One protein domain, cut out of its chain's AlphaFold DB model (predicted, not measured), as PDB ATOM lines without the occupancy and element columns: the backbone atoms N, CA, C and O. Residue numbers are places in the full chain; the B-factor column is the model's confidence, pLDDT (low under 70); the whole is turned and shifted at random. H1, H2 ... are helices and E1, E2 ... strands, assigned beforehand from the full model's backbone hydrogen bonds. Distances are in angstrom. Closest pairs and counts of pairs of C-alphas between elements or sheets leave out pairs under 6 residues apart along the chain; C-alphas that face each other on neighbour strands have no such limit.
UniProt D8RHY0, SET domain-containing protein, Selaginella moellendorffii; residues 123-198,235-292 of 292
ATOM      1  N   ASN A 123      25.079  18.422 -14.558       97.75
ATOM      2  CA  ASN A 123      25.129  17.250 -15.414       97.75
ATOM      3  C   ASN A 123      26.442  16.476 -15.267       97.75
ATOM      4  O   ASN A 123      27.439  16.948 -14.702       97.75
ATOM      5  N   HIS A 124      26.403  15.248 -15.773       98.00
ATOM      6  CA  HIS A 124      27.545  14.360 -15.812       98.00
ATOM      7  C   HIS A 124      28.458  14.638 -17.010       98.00
ATOM      8  O   HIS A 124      27.981  14.739 -18.137       98.00
ATOM      9  N   ASP A 125      29.769  14.611 -16.778       97.88
ATOM     10  CA  ASP A 125      30.771  14.380 -17.822       97.88
ATOM     11  C   ASP A 125      31.823  13.378 -17.307       97.88
ATOM     12  O   ASP A 125      32.174  13.397 -16.121       97.88
ATOM     13  N   CYS A 126      32.307  12.479 -18.173       96.44
ATOM     14  CA  CYS A 126      33.363  11.524 -17.826       96.44
ATOM     15  C   CYS A 126      34.752  12.184 -17.729       96.44
ATOM     16  O   CYS A 126      35.642  11.593 -17.113       96.44
ATOM     17  N   LEU A 127      34.925  13.380 -18.309       95.25
ATOM     18  CA  LEU A 127      36.018  14.326 -18.073       95.25
ATOM     19  C   LEU A 127      35.451  15.636 -17.491       95.25
ATOM     20  O   LEU A 127      35.370  16.657 -18.178       95.25
ATOM     21  N   PRO A 128      35.014  15.635 -16.223       97.50
ATOM     22  CA  PRO A 128      34.332  16.787 -15.653       97.50
ATOM     23  C   PRO A 128      35.260  17.995 -15.524       97.50
ATOM     24  O   PRO A 128      36.448  17.845 -15.261       97.50
ATOM     25  N   ASN A 129      34.704  19.203 -15.604       97.75
ATOM     26  CA  ASN A 129      35.444  20.444 -15.345       97.75
ATOM     27  C   ASN A 129      35.300  20.940 -13.897       97.75
ATOM     28  O   ASN A 129      36.011  21.860 -13.485       97.75
ATOM     29  N   ALA A 130      34.433  20.304 -13.101       98.25
ATOM     30  CA  ALA A 130      34.299  20.540 -11.674       98.25
ATOM     31  C   ALA A 130      34.239  19.234 -10.873       98.25
ATOM     32  O   ALA A 130      33.788  18.193 -11.346       98.25
ATOM     33  N   CYS A 131      34.640  19.285  -9.606       97.38
ATOM     34  CA  CYS A 131      34.415  18.185  -8.679       97.38
ATOM     35  C   CYS A 131      33.867  18.672  -7.337       97.38
ATOM     36  O   CYS A 131      34.052  19.816  -6.908       97.38
ATOM     37  N   ARG A 132      33.123  17.774  -6.689       95.88
ATOM     38  CA  ARG A 132      32.482  18.011  -5.400       95.88
ATOM     39  C   ARG A 132      33.466  17.758  -4.268       95.88
ATOM     40  O   ARG A 132      33.988  16.652  -4.161       95.88
ATOM     41  N   PHE A 133      33.593  18.730  -3.373       94.19
ATOM     42  CA  PHE A 133      34.251  18.621  -2.078       94.19
ATOM     43  C   PHE A 133      33.233  18.709  -0.950       94.19
ATOM     44  O   PHE A 133      32.210  19.387  -1.044       94.19
ATOM     45  N   GLU A 134      33.557  18.055   0.153       90.50
ATOM     46  CA  GLU A 134      32.821  18.139   1.403       90.50
ATOM     47  C   GLU A 134      33.820  18.184   2.552       90.50
ATOM     48  O   GLU A 134      34.818  17.465   2.559       90.50
ATOM     49  N   TYR A 135      33.548  19.036   3.533       87.12
ATOM     50  CA  TYR A 135      34.401  19.193   4.706       87.12
ATOM     51  C   TYR A 135      33.577  18.914   5.956       87.12
ATOM     52  O   TYR A 135      33.312  19.804   6.770       87.12
ATOM     53  N   LEU A 136      33.124  17.664   6.046       81.81
ATOM     54  CA  LEU A 136      32.349  17.178   7.178       81.81
ATOM     55  C   LEU A 136      33.189  17.287   8.461       81.81
ATOM     56  O   LEU A 136      34.416  17.270   8.413       81.81
ATOM     57  N   ASP A 137      32.528  17.413   9.608       82.81
ATOM     58  CA  ASP A 137      33.134  17.608  10.940       82.81
ATOM     59  C   ASP A 137      33.716  19.010  11.219       82.81
ATOM     60  O   ASP A 137      34.184  19.270  12.331       82.81
ATOM     61  N   LYS A 138      33.603  19.965  10.282       82.25
ATOM     62  CA  LYS A 138      33.792  21.386  10.614       82.25
ATOM     63  C   LYS A 138      32.770  21.816  11.682       82.25
ATOM     64  O   LYS A 138      31.606  21.424  11.604       82.25
ATOM     65  N   PRO A 139      33.160  22.617  12.688       81.75
ATOM     66  CA  PRO A 139      32.208  23.129  13.664       81.75
ATOM     67  C   PRO A 139      31.202  24.080  12.997       81.75
ATOM     68  O   PRO A 139      31.556  24.850  12.107       81.75
ATOM     69  N   GLY A 140      29.955  24.062  13.474       85.00
ATOM     70  CA  GLY A 140      28.889  24.957  13.013       85.00
ATOM     71  C   GLY A 140      27.866  24.296  12.085       85.00
ATOM     72  O   GLY A 140      27.889  23.091  11.857       85.00
ATOM     73  N   ALA A 141      26.928  25.107  11.586       82.56
ATOM     74  CA  ALA A 141      25.791  24.640  10.784       82.56
ATOM     75  C   ALA A 141      26.168  24.237   9.342       82.56
ATOM     76  O   ALA A 141      25.465  23.441   8.731       82.56
ATOM     77  N   SER A 142      27.300  24.730   8.834       84.62
ATOM     78  CA  SER A 142      27.832  24.457   7.487       84.62
ATOM     79  C   SER A 142      28.580  23.123   7.363       84.62
ATOM     80  O   SER A 142      29.298  22.883   6.396       84.62
ATOM     81  N   ASN A 143      28.453  22.233   8.349       86.25
ATOM     82  CA  ASN A 143      29.145  20.940   8.372       86.25
ATOM     83  C   ASN A 143      28.539  19.890   7.424       86.25
ATOM     84  O   ASN A 143      29.015  18.758   7.371       86.25
ATOM     85  N   THR A 144      27.496  20.280   6.693       90.69
ATOM     86  CA  THR A 144      26.878  19.525   5.603       90.69
ATOM     87  C   THR A 144      26.923  20.308   4.294       90.69
ATOM     88  O   THR A 144      26.259  19.923   3.345       90.69
ATOM     89  N   ASP A 145      27.694  21.391   4.193       92.06
ATOM     90  CA  ASP A 145      27.827  22.107   2.925       92.06
ATOM     91  C   ASP A 145      28.727  21.319   1.965       92.06
ATOM     92  O   ASP A 145      29.755  20.752   2.359       92.06
ATOM     93  N   ILE A 146      28.347  21.320   0.688       94.25
ATOM     94  CA  ILE A 146      29.186  20.831  -0.405       94.25
ATOM     95  C   ILE A 146      29.721  22.008  -1.211       94.25
ATOM     96  O   ILE A 146      29.078  23.048  -1.334       94.25
ATOM     97  N   TYR A 147      30.905  21.824  -1.780       95.25
ATOM     98  CA  TYR A 147      31.596  22.827  -2.574       95.25
ATOM     99  C   TYR A 147      31.861  22.239  -3.949       95.25
ATOM    100  O   TYR A 147      32.458  21.171  -4.059       95.25
ATOM    101  N   ILE A 148      31.426  22.929  -4.994       97.56
ATOM    102  CA  ILE A 148      31.728  22.560  -6.375       97.56
ATOM    103  C   ILE A 148      32.913  23.416  -6.803       97.56
ATOM    104  O   ILE A 148      32.822  24.643  -6.807       97.56
ATOM    105  N   ARG A 149      34.049  22.774  -7.071       97.62
ATOM    106  CA  ARG A 149      35.306  23.451  -7.401       97.62
ATOM    107  C   ARG A 149      35.713  23.099  -8.816       97.62
ATOM    108  O   ARG A 149      35.748  21.922  -9.159       97.62
ATOM    109  N   LEU A 150      36.024  24.126  -9.603       97.88
ATOM    110  CA  LEU A 150      36.571  23.950 -10.941       97.88
ATOM    111  C   LEU A 150      37.956  23.307 -10.853       97.88
ATOM    112  O   LEU A 150      38.739  23.643  -9.965       97.88
ATOM    113  N   LEU A 151      38.250  22.395 -11.771       96.50
ATOM    114  CA  LEU A 151      39.564  21.758 -11.894       96.50
ATOM    115  C   LEU A 151      40.568  22.689 -12.583       96.50
ATOM    116  O   LEU A 151      41.767  22.631 -12.315       96.50
ATOM    117  N   HIS A 152      40.071  23.532 -13.483       93.62
ATOM    118  CA  HIS A 152      40.830  24.464 -14.307       93.62
ATOM    119  C   HIS A 152      39.945  25.638 -14.726       93.62
ATOM    120  O   HIS A 152      38.749  25.656 -14.439       93.62
ATOM    121  N   ASP A 153      40.529  26.610 -15.423       94.94
ATOM    122  CA  ASP A 153      39.767  27.713 -15.997       94.94
ATOM    123  C   ASP A 153      38.730  27.185 -16.993       94.94
ATOM    124  O   ASP A 153      39.027  26.340 -17.843       94.94
ATOM    125  N   VAL A 154      37.499  27.681 -16.872       95.62
ATOM    126  CA  VAL A 154      36.368  27.311 -17.723       95.62
ATOM    127  C   VAL A 154      35.864  28.572 -18.431       95.62
ATOM    128  O   VAL A 154      35.562  29.558 -17.750       95.62
ATOM    129  N   PRO A 155      35.784  28.584 -19.775       96.31
ATOM    130  CA  PRO A 155      35.285  29.735 -20.516       96.31
ATOM    131  C   PRO A 155      33.864  30.140 -20.111       96.31
ATOM    132  O   PRO A 155      33.024  29.315 -19.748       96.31
ATOM    133  N   GLN A 156      33.565  31.436 -20.213       97.12
ATOM    134  CA  GLN A 156      32.214  31.927 -19.965       97.12
ATOM    135  C   GLN A 156      31.222  31.289 -20.947       97.12
ATOM    136  O   GLN A 156      31.438  31.301 -22.155       97.12
ATOM    137  N   GLY A 157      30.101  30.794 -20.417       97.38
ATOM    138  CA  GLY A 157      29.051  30.142 -21.202       97.38
ATOM    139  C   GLY A 157      29.224  28.629 -21.344       97.38
ATOM    140  O   GLY A 157      28.286  27.976 -21.790       97.38
ATOM    141  N   SER A 158      30.363  28.065 -20.931       96.25
ATOM    142  CA  SER A 158      30.517  26.616 -20.811       96.25
ATOM    143  C   SER A 158      29.657  26.063 -19.674       96.25
ATOM    144  O   SER A 158      29.501  26.688 -18.621       96.25
ATOM    145  N   GLU A 159      29.114  24.868 -19.885       97.62
ATOM    146  CA  GLU A 159      28.409  24.120 -18.852       97.62
ATOM    147  C   GLU A 159      29.382  23.639 -17.767       97.62
ATOM    148  O   GLU A 159      30.529  23.295 -18.054       97.62
ATOM    149  N   ILE A 160      28.928  23.621 -16.513       98.12
ATOM    150  CA  ILE A 160      29.689  23.048 -15.402       98.12
ATOM    151  C   ILE A 160      29.203  21.622 -15.168       98.12
ATOM    152  O   ILE A 160      28.059  21.419 -14.760       98.12
ATOM    153  N   CYS A 161      30.096  20.659 -15.372       98.31
ATOM    154  CA  CYS A 161      29.800  19.239 -15.242       98.31
ATOM    155  C   CYS A 161      30.649  18.609 -14.138       98.31
ATOM    156  O   CYS A 161      31.820  18.957 -13.948       98.31
ATOM    157  N   ILE A 162      30.059  17.650 -13.428       98.12
ATOM    158  CA  ILE A 162      30.731  16.831 -12.413       98.12
ATOM    159  C   ILE A 162      30.723  15.363 -12.841       98.12
ATOM    160  O   ILE A 162      29.878  14.940 -13.620       98.12
ATOM    161  N   SER A 163      31.621  14.541 -12.303       97.06
ATOM    162  CA  SER A 163      31.474  13.092 -12.464       97.06
ATOM    163  C   SER A 163      30.559  12.523 -11.379       97.06
ATOM    164  O   SER A 163      30.676  12.894 -10.208       97.06
ATOM    165  N   TYR A 164      29.654  11.613 -11.750       96.62
ATOM    166  CA  TYR A 164      28.738  10.945 -10.814       96.62
ATOM    167  C   TYR A 164      29.383   9.733 -10.121       96.62
ATOM    168  O   TYR A 164      28.867   9.222  -9.129       96.62
ATOM    169  N   PHE A 165      30.544   9.303 -10.611       94.12
ATOM    170  CA  PHE A 165      31.352   8.191 -10.108       94.12
ATOM    171  C   PHE A 165      32.853   8.528 -10.226       94.12
ATOM    172  O   PHE A 165      33.207   9.559 -10.806       94.12
ATOM    173  N   PRO A 166      33.765   7.705  -9.682       93.00
ATOM    174  CA  PRO A 166      35.200   7.871  -9.914       93.00
ATOM    175  C   PRO A 166      35.541   7.901 -11.410       93.00
ATOM    176  O   PRO A 166      35.127   7.036 -12.178       93.00
ATOM    177  N   VAL A 167      36.301   8.912 -11.835       93.50
ATOM    178  CA  VAL A 167      36.587   9.149 -13.263       93.50
ATOM    179  C   VAL A 167      37.440   8.045 -13.894       93.50
ATOM    180  O   VAL A 167      37.440   7.897 -15.108       93.50
ATOM    181  N   ASN A 168      38.149   7.245 -13.100       91.50
ATOM    182  CA  ASN A 168      39.032   6.178 -13.575       91.50
ATOM    183  C   ASN A 168      38.313   4.862 -13.933       91.50
ATOM    184  O   ASN A 168      38.980   3.885 -14.255       91.50
ATOM    185  N   TRP A 169      36.979   4.812 -13.878       93.44
ATOM    186  CA  TRP A 169      36.204   3.652 -14.338       93.44
ATOM    187  C   TRP A 169      36.311   3.454 -15.855       93.44
ATOM    188  O   TRP A 169      36.468   4.425 -16.612       93.44
ATOM    189  N   ASN A 170      36.198   2.202 -16.306       93.31
ATOM    190  CA  ASN A 170      36.279   1.860 -17.731       93.31
ATOM    191  C   ASN A 170      34.979   2.199 -18.487       93.31
ATOM    192  O   ASN A 170      33.954   2.495 -17.873       93.31
ATOM    193  N   TYR A 171      35.025   2.200 -19.824       93.69
ATOM    194  CA  TYR A 171      33.903   2.628 -20.672       93.69
ATOM    195  C   TYR A 171      32.596   1.905 -20.335       93.69
ATOM    196  O   TYR A 171      31.571   2.541 -20.070       93.69
ATOM    197  N   LYS A 172      32.662   0.572 -20.288       95.12
ATOM    198  CA  LYS A 172      31.516  -0.304 -20.052       95.12
ATOM    199  C   LYS A 172      30.869  -0.031 -18.694       95.12
ATOM    200  O   LYS A 172      29.670   0.221 -18.641       95.12
ATOM    201  N   GLU A 173      31.664   0.018 -17.626       95.81
ATOM    202  CA  GLU A 173      31.178   0.291 -16.265       95.81
ATOM    203  C   GLU A 173      30.464   1.641 -16.164       95.81
ATOM    204  O   GLU A 173      29.420   1.752 -15.519       95.81
ATOM    205  N   ARG A 174      31.012   2.683 -16.807       96.94
ATOM    206  CA  ARG A 174      30.402   4.020 -16.811       96.94
ATOM    207  C   ARG A 174      29.068   4.012 -17.554       96.94
ATOM    208  O   ARG A 174      28.091   4.552 -17.043       96.94
ATOM    209  N   ARG A 175      29.010   3.385 -18.733       96.44
ATOM    210  CA  ARG A 175      27.793   3.280 -19.556       96.44
ATOM    211  C   ARG A 175      26.680   2.529 -18.831       96.44
ATOM    212  O   ARG A 175      25.580   3.063 -18.710       96.44
ATOM    213  N   GLU A 176      26.984   1.345 -18.305       96.56
ATOM    214  CA  GLU A 176      26.037   0.533 -17.532       96.56
ATOM    215  C   GLU A 176      25.519   1.320 -16.322       96.56
ATOM    216  O   GLU A 176      24.311   1.456 -16.139       96.56
ATOM    217  N   ARG A 177      26.422   1.954 -15.560       96.25
ATOM    218  CA  ARG A 177      26.056   2.761 -14.389       96.25
ATOM    219  C   ARG A 177      25.094   3.900 -14.724       96.25
ATOM    220  O   ARG A 177      24.148   4.130 -13.973       96.25
ATOM    221  N   LEU A 178      25.346   4.647 -15.797       97.06
ATOM    222  CA  LEU A 178      24.504   5.789 -16.167       97.06
ATOM    223  C   LEU A 178      23.108   5.355 -16.607       97.06
ATOM    224  O   LEU A 178      22.126   5.978 -16.206       97.06
ATOM    225  N   VAL A 179      23.005   4.260 -17.357       95.31
ATOM    226  CA  VAL A 179      21.711   3.722 -17.784       95.31
ATOM    227  C   VAL A 179      20.935   3.163 -16.589       95.31
ATOM    228  O   VAL A 179      19.764   3.492 -16.416       95.31
ATOM    229  N   GLU A 180      21.574   2.364 -15.733       92.19
ATOM    230  CA  GLU A 180      20.904   1.695 -14.611       92.19
ATOM    231  C   GLU A 180      20.466   2.654 -13.494       92.19
ATOM    232  O   GLU A 180      19.354   2.537 -12.964       92.19
ATOM    233  N   ASP A 181      21.330   3.599 -13.113       91.88
ATOM    234  CA  ASP A 181      21.066   4.480 -11.970       91.88
ATOM    235  C   ASP A 181      20.395   5.796 -12.372       91.88
ATOM    236  O   ASP A 181      19.589   6.317 -11.592       91.88
ATOM    237  N   TYR A 182      20.684   6.307 -13.573       93.69
ATOM    238  CA  TYR A 182      20.259   7.639 -14.017       93.69
ATOM    239  C   TYR A 182      19.394   7.630 -15.287       93.69
ATOM    240  O   TYR A 182      18.798   8.653 -15.612       93.69
ATOM    241  N   GLY A 183      19.277   6.501 -15.992       93.12
ATOM    242  CA  GLY A 183      18.392   6.359 -17.149       93.12
ATOM    243  C   GLY A 183      18.841   7.109 -18.404       93.12
ATOM    244  O   GLY A 183      17.997   7.404 -19.249       93.12
ATOM    245  N   PHE A 184      20.132   7.432 -18.542       95.81
ATOM    246  CA  PHE A 184      20.648   8.121 -19.728       95.81
ATOM    247  C   PHE A 184      21.991   7.578 -20.217       95.81
ATOM    248  O   PHE A 184      22.735   6.906 -19.505       95.81
ATOM    249  N   GLU A 185      22.303   7.930 -21.458       97.25
ATOM    250  CA  GLU A 185      23.537   7.603 -22.154       97.25
ATOM    251  C   GLU A 185      24.433   8.844 -22.264       97.25
ATOM    252  O   GLU A 185      24.002   9.884 -22.761       97.25
ATOM    253  N   CYS A 186      25.681   8.766 -21.790       97.56
ATOM    254  CA  CYS A 186      26.621   9.884 -21.907       97.56
ATOM    255  C   CYS A 186      27.299   9.904 -23.281       97.56
ATOM    256  O   CYS A 186      27.884   8.901 -23.690       97.56
ATOM    257  N   ASN A 187      27.284  11.080 -23.913       96.00
ATOM    258  CA  ASN A 187      27.884  11.366 -25.221       96.00
ATOM    259  C   ASN A 187      29.033  12.392 -25.125       96.00
ATOM    260  O   ASN A 187      29.285  13.129 -26.076       96.00
ATOM    261  N   CYS A 188      29.699  12.487 -23.966       95.62
ATOM    262  CA  CYS A 188      30.884  13.337 -23.811       95.62
ATOM    263  C   CYS A 188      32.024  12.871 -24.731       95.62
ATOM    264  O   CYS A 188      32.020  11.736 -25.212       95.62
ATOM    265  N   GLU A 189      33.028  13.726 -24.928       92.12
ATOM    266  CA  GLU A 189      34.134  13.454 -25.856       92.12
ATOM    267  C   GLU A 189      34.854  12.135 -25.547       92.12
ATOM    268  O   GLU A 189      35.088  11.326 -26.444       92.12
ATOM    269  N   ARG A 190      35.065  11.834 -24.259       93.81
ATOM    270  CA  ARG A 190      35.664  10.565 -23.834       93.81
ATOM    271  C   ARG A 190      34.843   9.357 -24.261       93.81
ATOM    272  O   ARG A 190      35.407   8.374 -24.724       93.81
ATOM    273  N   CYS A 191      33.523   9.406 -24.081       94.38
ATOM    274  CA  CYS A 191      32.653   8.306 -24.492       94.38
ATOM    275  C   CYS A 191      32.656   8.133 -26.012       94.38
ATOM    276  O   CYS A 191      32.662   6.999 -26.472       94.38
ATOM    277  N   ARG A 192      32.685   9.231 -26.780       92.19
ATOM    278  CA  ARG A 192      32.711   9.185 -28.250       92.19
ATOM    279  C   ARG A 192      33.987   8.537 -28.777       92.19
ATOM    280  O   ARG A 192      33.905   7.709 -29.675       92.19
ATOM    281  N   VAL A 193      35.139   8.873 -28.196       90.44
ATOM    282  CA  VAL A 193      36.418   8.251 -28.565       90.44
ATOM    283  C   VAL A 193      36.457   6.784 -28.137       90.44
ATOM    284  O   VAL A 193      36.666   5.917 -28.981       90.44
ATOM    285  N   GLU A 194      36.178   6.480 -26.866       91.50
ATOM    286  CA  GLU A 194      36.252   5.103 -26.348       91.50
ATOM    287  C   GLU A 194      35.243   4.152 -27.023       91.50
ATOM    288  O   GLU A 194      35.504   2.954 -27.114       91.50
ATOM    289  N   GLN A 195      34.121   4.662 -27.544       89.88
ATOM    290  CA  GLN A 195      33.167   3.874 -28.331       89.88
ATOM    291  C   GLN A 195      33.784   3.334 -29.630       89.88
ATOM    292  O   GLN A 195      33.480   2.215 -30.026       89.88
ATOM    293  N   THR A 196      34.671   4.093 -30.277       85.50
ATOM    294  CA  THR A 196      35.325   3.655 -31.524       85.50
ATOM    295  C   THR A 196      36.421   2.616 -31.296       85.50
ATOM    296  O   THR A 196      36.791   1.899 -32.219       85.50
ATOM    297  N   TRP A 197      36.926   2.495 -30.064       80.19
ATOM    298  CA  TRP A 197      37.927   1.487 -29.715       80.19
ATOM    299  C   TRP A 197      37.318   0.084 -29.661       80.19
ATOM    300  O   TRP A 197      37.959  -0.880 -30.064       80.19
ATOM    301  N   SER A 198      36.055  -0.038 -29.233       57.12
ATOM    302  CA  SER A 198      35.365  -1.334 -29.183       57.12
ATOM    303  C   SER A 198      35.019  -1.919 -30.554       57.12
ATOM    304  O   SER A 198      34.729  -3.110 -30.629       57.12
ATOM    305  N   PRO A 235      44.465  13.561 -25.922       60.72
ATOM    306  CA  PRO A 235      43.718  14.597 -25.188       60.72
ATOM    307  C   PRO A 235      43.183  14.133 -23.822       60.72
ATOM    308  O   PRO A 235      43.234  14.873 -22.837       60.72
ATOM    309  N   HIS A 236      42.684  12.895 -23.744       74.50
ATOM    310  CA  HIS A 236      42.027  12.355 -22.549       74.50
ATOM    311  C   HIS A 236      43.039  11.875 -21.497       74.50
ATOM    312  O   HIS A 236      42.813  12.055 -20.299       74.50
ATOM    313  N   ALA A 237      44.184  11.329 -21.924       81.94
ATOM    314  CA  ALA A 237      45.243  10.861 -21.028       81.94
ATOM    315  C   ALA A 237      45.776  11.989 -20.125       81.94
ATOM    316  O   ALA A 237      45.955  11.803 -18.918       81.94
ATOM    317  N   MET A 238      45.939  13.193 -20.684       85.00
ATOM    318  CA  MET A 238      46.407  14.365 -19.939       85.00
ATOM    319  C   MET A 238      45.469  14.765 -18.798       85.00
ATOM    320  O   MET A 238      45.937  15.242 -17.759       85.00
ATOM    321  N   PHE A 239      44.160  14.536 -18.947       91.50
ATOM    322  CA  PHE A 239      43.207  14.779 -17.869       91.50
ATOM    323  C   PHE A 239      43.517  13.907 -16.652       91.50
ATOM    324  O   PHE A 239      43.592  14.419 -15.535       91.50
ATOM    325  N   PHE A 240      43.733  12.603 -16.850       91.19
ATOM    326  CA  PHE A 240      44.014  11.687 -15.745       91.19
ATOM    327  C   PHE A 240      45.319  12.041 -15.053       91.19
ATOM    328  O   PHE A 240      45.351  12.164 -13.834       91.19
ATOM    329  N   VAL A 241      46.369  12.315 -15.815       89.94
ATOM    330  CA  VAL A 241      47.671  12.667 -15.243       89.94
ATOM    331  C   VAL A 241      47.574  13.939 -14.381       89.94
ATOM    332  O   VAL A 241      48.081  13.999 -13.253       89.94
ATOM    333  N   LYS A 242      46.843  14.953 -14.859       91.38
ATOM    334  CA  LYS A 242      46.747  16.257 -14.189       91.38
ATOM    335  C   LYS A 242      45.695  16.342 -13.083       91.38
ATOM    336  O   LYS A 242      45.896  17.089 -12.122       91.38
ATOM    337  N   TYR A 243      44.599  15.600 -13.183       95.31
ATOM    338  CA  TYR A 243      43.448  15.771 -12.293       95.31
ATOM    339  C   TYR A 243      43.035  14.507 -11.544       95.31
ATOM    340  O   TYR A 243      42.237  14.619 -10.615       95.31
ATOM    341  N   LEU A 244      43.566  13.326 -11.862       94.94
ATOM    342  CA  LEU A 244      43.373  12.145 -11.020       94.94
ATOM    343  C   LEU A 244      44.329  12.199  -9.823       94.94
ATOM    344  O   LEU A 244      45.484  12.610  -9.932       94.94
ATOM    345  N   CYS A 245      43.839  11.778  -8.661       94.38
ATOM    346  CA  CYS A 245      44.666  11.584  -7.480       94.38
ATOM    347  C   CYS A 245      45.754  10.533  -7.773       94.38
ATOM    348  O   CYS A 245      45.400   9.436  -8.205       94.38
ATOM    349  N   PRO A 246      47.038  10.803  -7.476       91.44
ATOM    350  CA  PRO A 246      48.133   9.857  -7.731       91.44
ATOM    351  C   PRO A 246      48.116   8.631  -6.802       91.44
ATOM    352  O   PRO A 246      48.889   7.699  -6.975       91.44
ATOM    353  N   GLU A 247      47.259   8.621  -5.779       90.06
ATOM    354  CA  GLU A 247      47.050   7.443  -4.940       90.06
ATOM    355  C   GLU A 247      46.192   6.415  -5.696       90.06
ATOM    356  O   GLU A 247      44.986   6.631  -5.855       90.06
ATOM    357  N   GLU A 248      46.789   5.294  -6.121       84.44
ATOM    358  CA  GLU A 248      46.150   4.271  -6.973       84.44
ATOM    359  C   GLU A 248      44.792   3.796  -6.433       84.44
ATOM    360  O   GLU A 248      43.826   3.633  -7.177       84.44
ATOM    361  N   SER A 249      44.686   3.631  -5.111       86.88
ATOM    362  CA  SER A 249      43.468   3.152  -4.447       86.88
ATOM    363  C   SER A 249      42.397   4.231  -4.225       86.88
ATOM    364  O   SER A 249      41.310   3.935  -3.723       86.88
ATOM    365  N   CYS A 250      42.681   5.492  -4.565       90.62
ATOM    366  CA  CYS A 250      41.818   6.617  -4.225       90.62
ATOM    367  C   CYS A 250      40.756   6.915  -5.289       90.62
ATOM    368  O   CYS A 250      39.602   7.145  -4.927       90.62
ATOM    369  N   GLY A 251      41.144   6.994  -6.568       90.56
ATOM    370  CA  GLY A 251      40.245   7.345  -7.681       90.56
ATOM    371  C   GLY A 251      39.608   8.746  -7.604       90.56
ATOM    372  O   GLY A 251      38.672   9.044  -8.344       90.56
ATOM    373  N   GLY A 252      40.067   9.598  -6.680       94.19
ATOM    374  CA  GLY A 252      39.543  10.949  -6.488       94.19
ATOM    375  C   GLY A 252      40.057  11.943  -7.523       94.19
ATOM    376  O   GLY A 252      41.085  11.724  -8.157       94.19
ATOM    377  N   THR A 253      39.362  13.065  -7.653       96.94
ATOM    378  CA  THR A 253      39.700  14.147  -8.584       96.94
ATOM    379  C   THR A 253      40.297  15.327  -7.823       96.94
ATOM    380  O   THR A 253      39.832  15.675  -6.734       96.94
ATOM    381  N   MET A 254      41.326  15.951  -8.386       97.31
ATOM    382  CA  MET A 254      42.061  17.050  -7.774       97.31
ATOM    383  C   MET A 254      41.638  18.405  -8.347       97.31
ATOM    384  O   MET A 254      41.525  18.556  -9.559       97.31
ATOM    385  N   ALA A 255      41.464  19.405  -7.480       97.75
ATOM    386  CA  ALA A 255      41.163  20.788  -7.867       97.75
ATOM    387  C   ALA A 255      42.021  21.795  -7.070       97.75
ATOM    388  O   ALA A 255      42.463  21.454  -5.968       97.75
ATOM    389  N   PRO A 256      42.217  23.042  -7.542       97.25
ATOM    390  CA  PRO A 256      43.051  24.043  -6.866       97.25
ATOM    391  C   PRO A 256      42.547  24.383  -5.461       97.25
ATOM    392  O   PRO A 256      41.356  24.660  -5.284       97.25
ATOM    393  N   LEU A 257      43.421  24.323  -4.454       96.00
ATOM    394  CA  LEU A 257      43.108  24.516  -3.036       96.00
ATOM    395  C   LEU A 257      42.620  25.956  -2.779       96.00
ATOM    396  O   LEU A 257      43.274  26.913  -3.206       96.00
ATOM    397  N   PRO A 258      41.508  26.164  -2.046       93.06
ATOM    398  CA  PRO A 258      41.034  27.507  -1.742       93.06
ATOM    399  C   PRO A 258      42.093  28.306  -0.976       93.06
ATOM    400  O   PRO A 258      42.569  27.883   0.075       93.06
ATOM    401  N   GLY A 259      42.460  29.471  -1.509       93.25
ATOM    402  CA  GLY A 259      43.495  30.336  -0.936       93.25
ATOM    403  C   GLY A 259      44.934  29.987  -1.336       93.25
ATOM    404  O   GLY A 259      45.834  30.755  -1.006       93.25
ATOM    405  N   ASN A 260      45.167  28.892  -2.065       93.31
ATOM    406  CA  ASN A 260      46.475  28.566  -2.633       93.31
ATOM    407  C   ASN A 260      46.330  27.777  -3.945       93.31
ATOM    408  O   ASN A 260      46.294  26.549  -3.942       93.31
ATOM    409  N   ALA A 261      46.290  28.492  -5.071       87.94
ATOM    410  CA  ALA A 261      46.121  27.891  -6.395       87.94
ATOM    411  C   ALA A 261      47.318  27.032  -6.858       87.94
ATOM    412  O   ALA A 261      47.165  26.260  -7.796       87.94
ATOM    413  N   ASN A 262      48.474  27.119  -6.188       91.25
ATOM    414  CA  ASN A 262      49.662  26.312  -6.506       91.25
ATOM    415  C   ASN A 262      49.596  24.894  -5.913       91.25
ATOM    416  O   ASN A 262      50.500  24.086  -6.125       91.25
ATOM    417  N   LEU A 263      48.563  24.606  -5.116       96.31
ATOM    418  CA  LEU A 263      48.299  23.287  -4.561       96.31
ATOM    419  C   LEU A 263      46.979  22.764  -5.104       96.31
ATOM    420  O   LEU A 263      45.969  23.461  -5.088       96.31
ATOM    421  N   MET A 264      46.973  21.505  -5.509       96.88
ATOM    422  CA  MET A 264      45.771  20.761  -5.845       96.88
ATOM    423  C   MET A 264      45.369  19.908  -4.642       96.88
ATOM    424  O   MET A 264      46.226  19.310  -4.004       96.88
ATOM    425  N   GLU A 265      44.078  19.823  -4.328       96.69
ATOM    426  CA  GLU A 265      43.531  18.976  -3.260       96.69
ATOM    427  C   GLU A 265      42.646  17.890  -3.872       96.69
ATOM    428  O   GLU A 265      41.780  18.195  -4.687       96.69
ATOM    429  N   CYS A 266      42.834  16.636  -3.464       95.56
ATOM    430  CA  CYS A 266      41.964  15.528  -3.852       95.56
ATOM    431  C   CYS A 266      40.631  15.570  -3.091       95.56
ATOM    432  O   CYS A 266      40.607  15.586  -1.860       95.56
ATOM    433  N   ASN A 267      39.513  15.486  -3.812       94.44
ATOM    434  CA  ASN A 267      38.173  15.531  -3.225       94.44
ATOM    435  C   ASN A 267      37.757  14.270  -2.442       94.44
ATOM    436  O   ASN A 267      36.758  14.282  -1.718       94.44
ATOM    437  N   VAL A 268      38.516  13.178  -2.569       92.38
ATOM    438  CA  VAL A 268      38.246  11.918  -1.867       92.38
ATOM    439  C   VAL A 268      39.099  11.774  -0.610       92.38
ATOM    440  O   VAL A 268      38.541  11.528   0.461       92.38
ATOM    441  N   CYS A 269      40.424  11.893  -0.720       91.75
ATOM    442  CA  CYS A 269      41.343  11.643   0.395       91.75
ATOM    443  C   CYS A 269      41.928  12.910   1.031       91.75
ATOM    444  O   CYS A 269      42.555  12.806   2.082       91.75
ATOM    445  N   GLY A 270      41.743  14.087   0.423       92.19
ATOM    446  CA  GLY A 270      42.327  15.342   0.902       92.19
ATOM    447  C   GLY A 270      43.836  15.474   0.663       92.19
ATOM    448  O   GLY A 270      44.440  16.428   1.146       92.19
ATOM    449  N   ARG A 271      44.466  14.536  -0.067       93.25
ATOM    450  CA  ARG A 271      45.883  14.636  -0.448       93.25
ATOM    451  C   ARG A 271      46.118  15.932  -1.216       93.25
ATOM    452  O   ARG A 271      45.349  16.261  -2.122       93.25
ATOM    453  N   LEU A 272      47.190  16.626  -0.852       95.50
ATOM    454  CA  LEU A 272      47.673  17.794  -1.571       95.50
ATOM    455  C   LEU A 272      48.742  17.369  -2.579       95.50
ATOM    456  O   LEU A 272      49.500  16.441  -2.304       95.50
ATOM    457  N   ARG A 273      48.778  18.037  -3.732       95.56
ATOM    458  CA  ARG A 273      49.838  17.904  -4.735       95.56
ATOM    459  C   ARG A 273      50.246  19.284  -5.227       95.56
ATOM    460  O   ARG A 273      49.398  20.059  -5.667       95.56
ATOM    461  N   SER A 274      51.526  19.586  -5.119       95.25
ATOM    462  CA  SER A 274      52.147  20.784  -5.674       95.25
ATOM    463  C   SER A 274      52.457  20.624  -7.159       95.25
ATOM    464  O   SER A 274      52.492  19.515  -7.692       95.25
ATOM    465  N   GLU A 275      52.710  21.744  -7.829       91.12
ATOM    466  CA  GLU A 275      53.179  21.743  -9.217       91.12
ATOM    467  C   GLU A 275      54.509  20.990  -9.382       91.12
ATOM    468  O   GLU A 275      54.662  20.242 -10.340       91.12
ATOM    469  N   GLN A 276      55.433  21.112  -8.420       91.44
ATOM    470  CA  GLN A 276      56.703  20.380  -8.463       91.44
ATOM    471  C   GLN A 276      56.485  18.868  -8.357       91.44
ATOM    472  O   GLN A 276      57.009  18.132  -9.180       91.44
ATOM    473  N   GLU A 277      55.666  18.405  -7.406       91.81
ATOM    474  CA  GLU A 277      55.342  16.973  -7.285       91.81
ATOM    475  C   GLU A 277      54.678  16.436  -8.559       91.81
ATOM    476  O   GLU A 277      54.956  15.321  -8.975       91.81
ATOM    477  N   PHE A 278      53.833  17.235  -9.217       91.38
ATOM    478  CA  PHE A 278      53.250  16.862 -10.504       91.38
ATOM    479  C   PHE A 278      54.303  16.703 -11.616       91.38
ATOM    480  O   PHE A 278      54.213  15.765 -12.406       91.38
ATOM    481  N   ILE A 279      55.288  17.603 -11.689       89.44
ATOM    482  CA  ILE A 279      56.397  17.501 -12.650       89.44
ATOM    483  C   ILE A 279      57.246  16.259 -12.349       89.44
ATOM    484  O   ILE A 279      57.555  15.496 -13.263       89.44
ATOM    485  N   ASP A 280      57.553  16.010 -11.076       87.75
ATOM    486  CA  ASP A 280      58.329  14.844 -10.650       87.75
ATOM    487  C   ASP A 280      57.598  13.523 -10.987       87.75
ATOM    488  O   ASP A 280      58.230  12.565 -11.442       87.75
ATOM    489  N   ASP A 281      56.266  13.471 -10.815       83.12
ATOM    490  CA  ASP A 281      55.417  12.333 -11.206       83.12
ATOM    491  C   ASP A 281      55.483  12.092 -12.733       83.12
ATOM    492  O   ASP A 281      55.628  10.955 -13.192       83.12
ATOM    493  N   LEU A 282      55.415  13.161 -13.540       82.62
ATOM    494  CA  LEU A 282      55.505  13.087 -15.006       82.62
ATOM    495  C   LEU A 282      56.846  12.518 -15.486       82.62
ATOM    496  O   LEU A 282      56.869  11.667 -16.379       82.62
ATOM    497  N   GLU A 283      57.957  12.968 -14.904       82.94
ATOM    498  CA  GLU A 283      59.302  12.509 -15.270       82.94
ATOM    499  C   GLU A 283      59.514  11.023 -14.932       82.94
ATOM    500  O   GLU A 283      60.100  10.274 -15.720       82.94
ATOM    501  N   GLN A 284      58.980  10.557 -13.800       73.50
ATOM    502  CA  GLN A 284      59.038   9.144 -13.409       73.50
ATOM    503  C   GLN A 284      58.230   8.246 -14.359       73.50
ATOM    504  O   GLN A 284      58.707   7.186 -14.768       73.50
ATOM    505  N   HIS A 285      57.037   8.676 -14.777       66.38
ATOM    506  CA  HIS A 285      56.231   7.926 -15.745       66.38
ATOM    507  C   HIS A 285      56.793   7.982 -17.177       66.38
ATOM    508  O   HIS A 285      56.668   7.006 -17.920       66.38
ATOM    509  N   GLY A 286      57.445   9.084 -17.567       59.16
ATOM    510  CA  GLY A 286      58.106   9.222 -18.870       59.16
ATOM    511  C   GLY A 286      59.382   8.383 -19.000       59.16
ATOM    512  O   GLY A 286      59.639   7.806 -20.054       59.16
ATOM    513  N   THR A 287      60.160   8.243 -17.924       47.44
ATOM    514  CA  THR A 287      61.387   7.423 -17.915       47.44
ATOM    515  C   THR A 287      61.109   5.917 -17.919       47.44
ATOM    516  O   THR A 287      61.874   5.158 -18.519       47.44
ATOM    517  N   ALA A 288      59.983   5.474 -17.353       48.72
ATOM    518  CA  ALA A 288      59.562   4.074 -17.400       48.72
ATOM    519  C   ALA A 288      59.267   3.572 -18.831       48.72
ATOM    520  O   ALA A 288      59.542   2.417 -19.129       48.72
ATOM    521  N   ARG A 289      58.790   4.434 -19.745       44.19
ATOM    522  CA  ARG A 289      58.494   4.060 -21.149       44.19
ATOM    523  C   ARG A 289      59.717   4.016 -22.075       44.19
ATOM    524  O   ARG A 289      59.599   3.554 -23.202       44.19
ATOM    525  N   HIS A 290      60.874   4.502 -21.629       39.44
ATOM    526  CA  HIS A 290      62.119   4.502 -22.411       39.44
ATOM    527  C   HIS A 290      63.123   3.431 -21.960       39.44
ATOM    528  O   HIS A 290      64.267   3.435 -22.415       39.44
ATOM    529  N   SER A 291      62.708   2.547 -21.050       37.75
ATOM    530  CA  SER A 291      63.568   1.533 -20.432       37.75
ATOM    531  C   SER A 291      63.296   0.100 -20.912       37.75
ATOM    532  O   SER A 291      63.997  -0.800 -20.451       37.75
ATOM    533  N   ASP A 292      62.340  -0.095 -21.828       35.34
ATOM    534  CA  ASP A 292      61.980  -1.392 -22.426       35.34
ATOM    535  C   ASP A 292      62.355  -1.461 -23.917       35.34
ATOM    536  O   ASP A 292      62.097  -0.473 -24.648       35.34
TER     537      ASP A 292
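Overview. This is residues 123 to 198 and 235 to 292 of the 292 residues of the protein "SET domain-containing protein" of Selaginella moellendorffii (UniProt D8RHY0). A small three-stranded sheet, E3 E4 E5, and the hairpin E1 E2 form a loose sandwich, partly face to face with their strands crossed; residues 137 to 142 of the hairpin's loop stick out. H3 and H4 graze the three-stranded sheet, and residues 286 to 292 stick out at the far end of H4, while H1 and H2 lie away from that sheet. The printed part has 134 residues, with four named helices and five named strands in the order E1 E2 H1 H2 H3 E3 E4 E5 H4; both sheets are antiparallel and the class is mixed. The whole is compact, with a radius of gyration of the C-alphas of 16.3 A and spans of 50 by 43 by 32 A.

Along the chain. E3 is residues 254 to 257, 8.9 A long; E4 is residues 260 to 266, 13.9 A; E5 is residues 272 to 274, 6.8 A. H4, residues 275 to 288, is 20.5 A long and ends at C-alpha 288 (59.562, 4.074, -17.400). H3 is residues 235 to 243, 13.0 A. E1, residues 130 to 134, begins at C-alpha 130 (34.299, 20.540, -11.674) and is 13.4 A long; E2, residues 146 to 150, is 13.2 A. H1, residues 171 to 182, is 16.0 A long, and H2, residues 189 to 197, is 13.1 A.

Arrangement. E3, E4 and E5 form a meander, each strand the antiparallel neighbour of the one before. N 257 and O 263 are 2.8 A apart between E3 and E4, and N 264 and O 273 2.8 A between E4 and E5. The hairpin E1 and E2 is antiparallel, with N 133 and O 147 2.8 A apart. The two sheets form a sandwich, two sheets face to face, with strands at 70 degrees; the closest C-alphas of E2 and E3 are those of Leu 150 and Ala 255, 6.4 A apart. H3 only grazes the sheet E3 E4 E5 with residues 240 to 243, and H4 with residues 275 to 280. H3 and H4 are close but not clearly touching, their closest C-alphas, Lys 242 and Phe 278, 7.5 A apart. H1, with residue 171 alone, and H2 only just touch, with 3 pairs of C-alphas within 8 A; the closest are Tyr 171 and Glu 194, 6.6 A. H1 and H4 have every O i to N i+4 pair within hydrogen-bond range; H2 and H3 each have 3 of 5.

Size, cuts and confidence. The C-alphas farthest apart, Ala 141 and Asp 292, are 55.6 A apart. Residues 199 to 234 are not printed; C-alphas 198 and 235 are 18.4 A apart across the cut. The links E1 to E2 and E2 to H1 are long. Residues 198, 235 and 285 to 292 have pLDDT under 70.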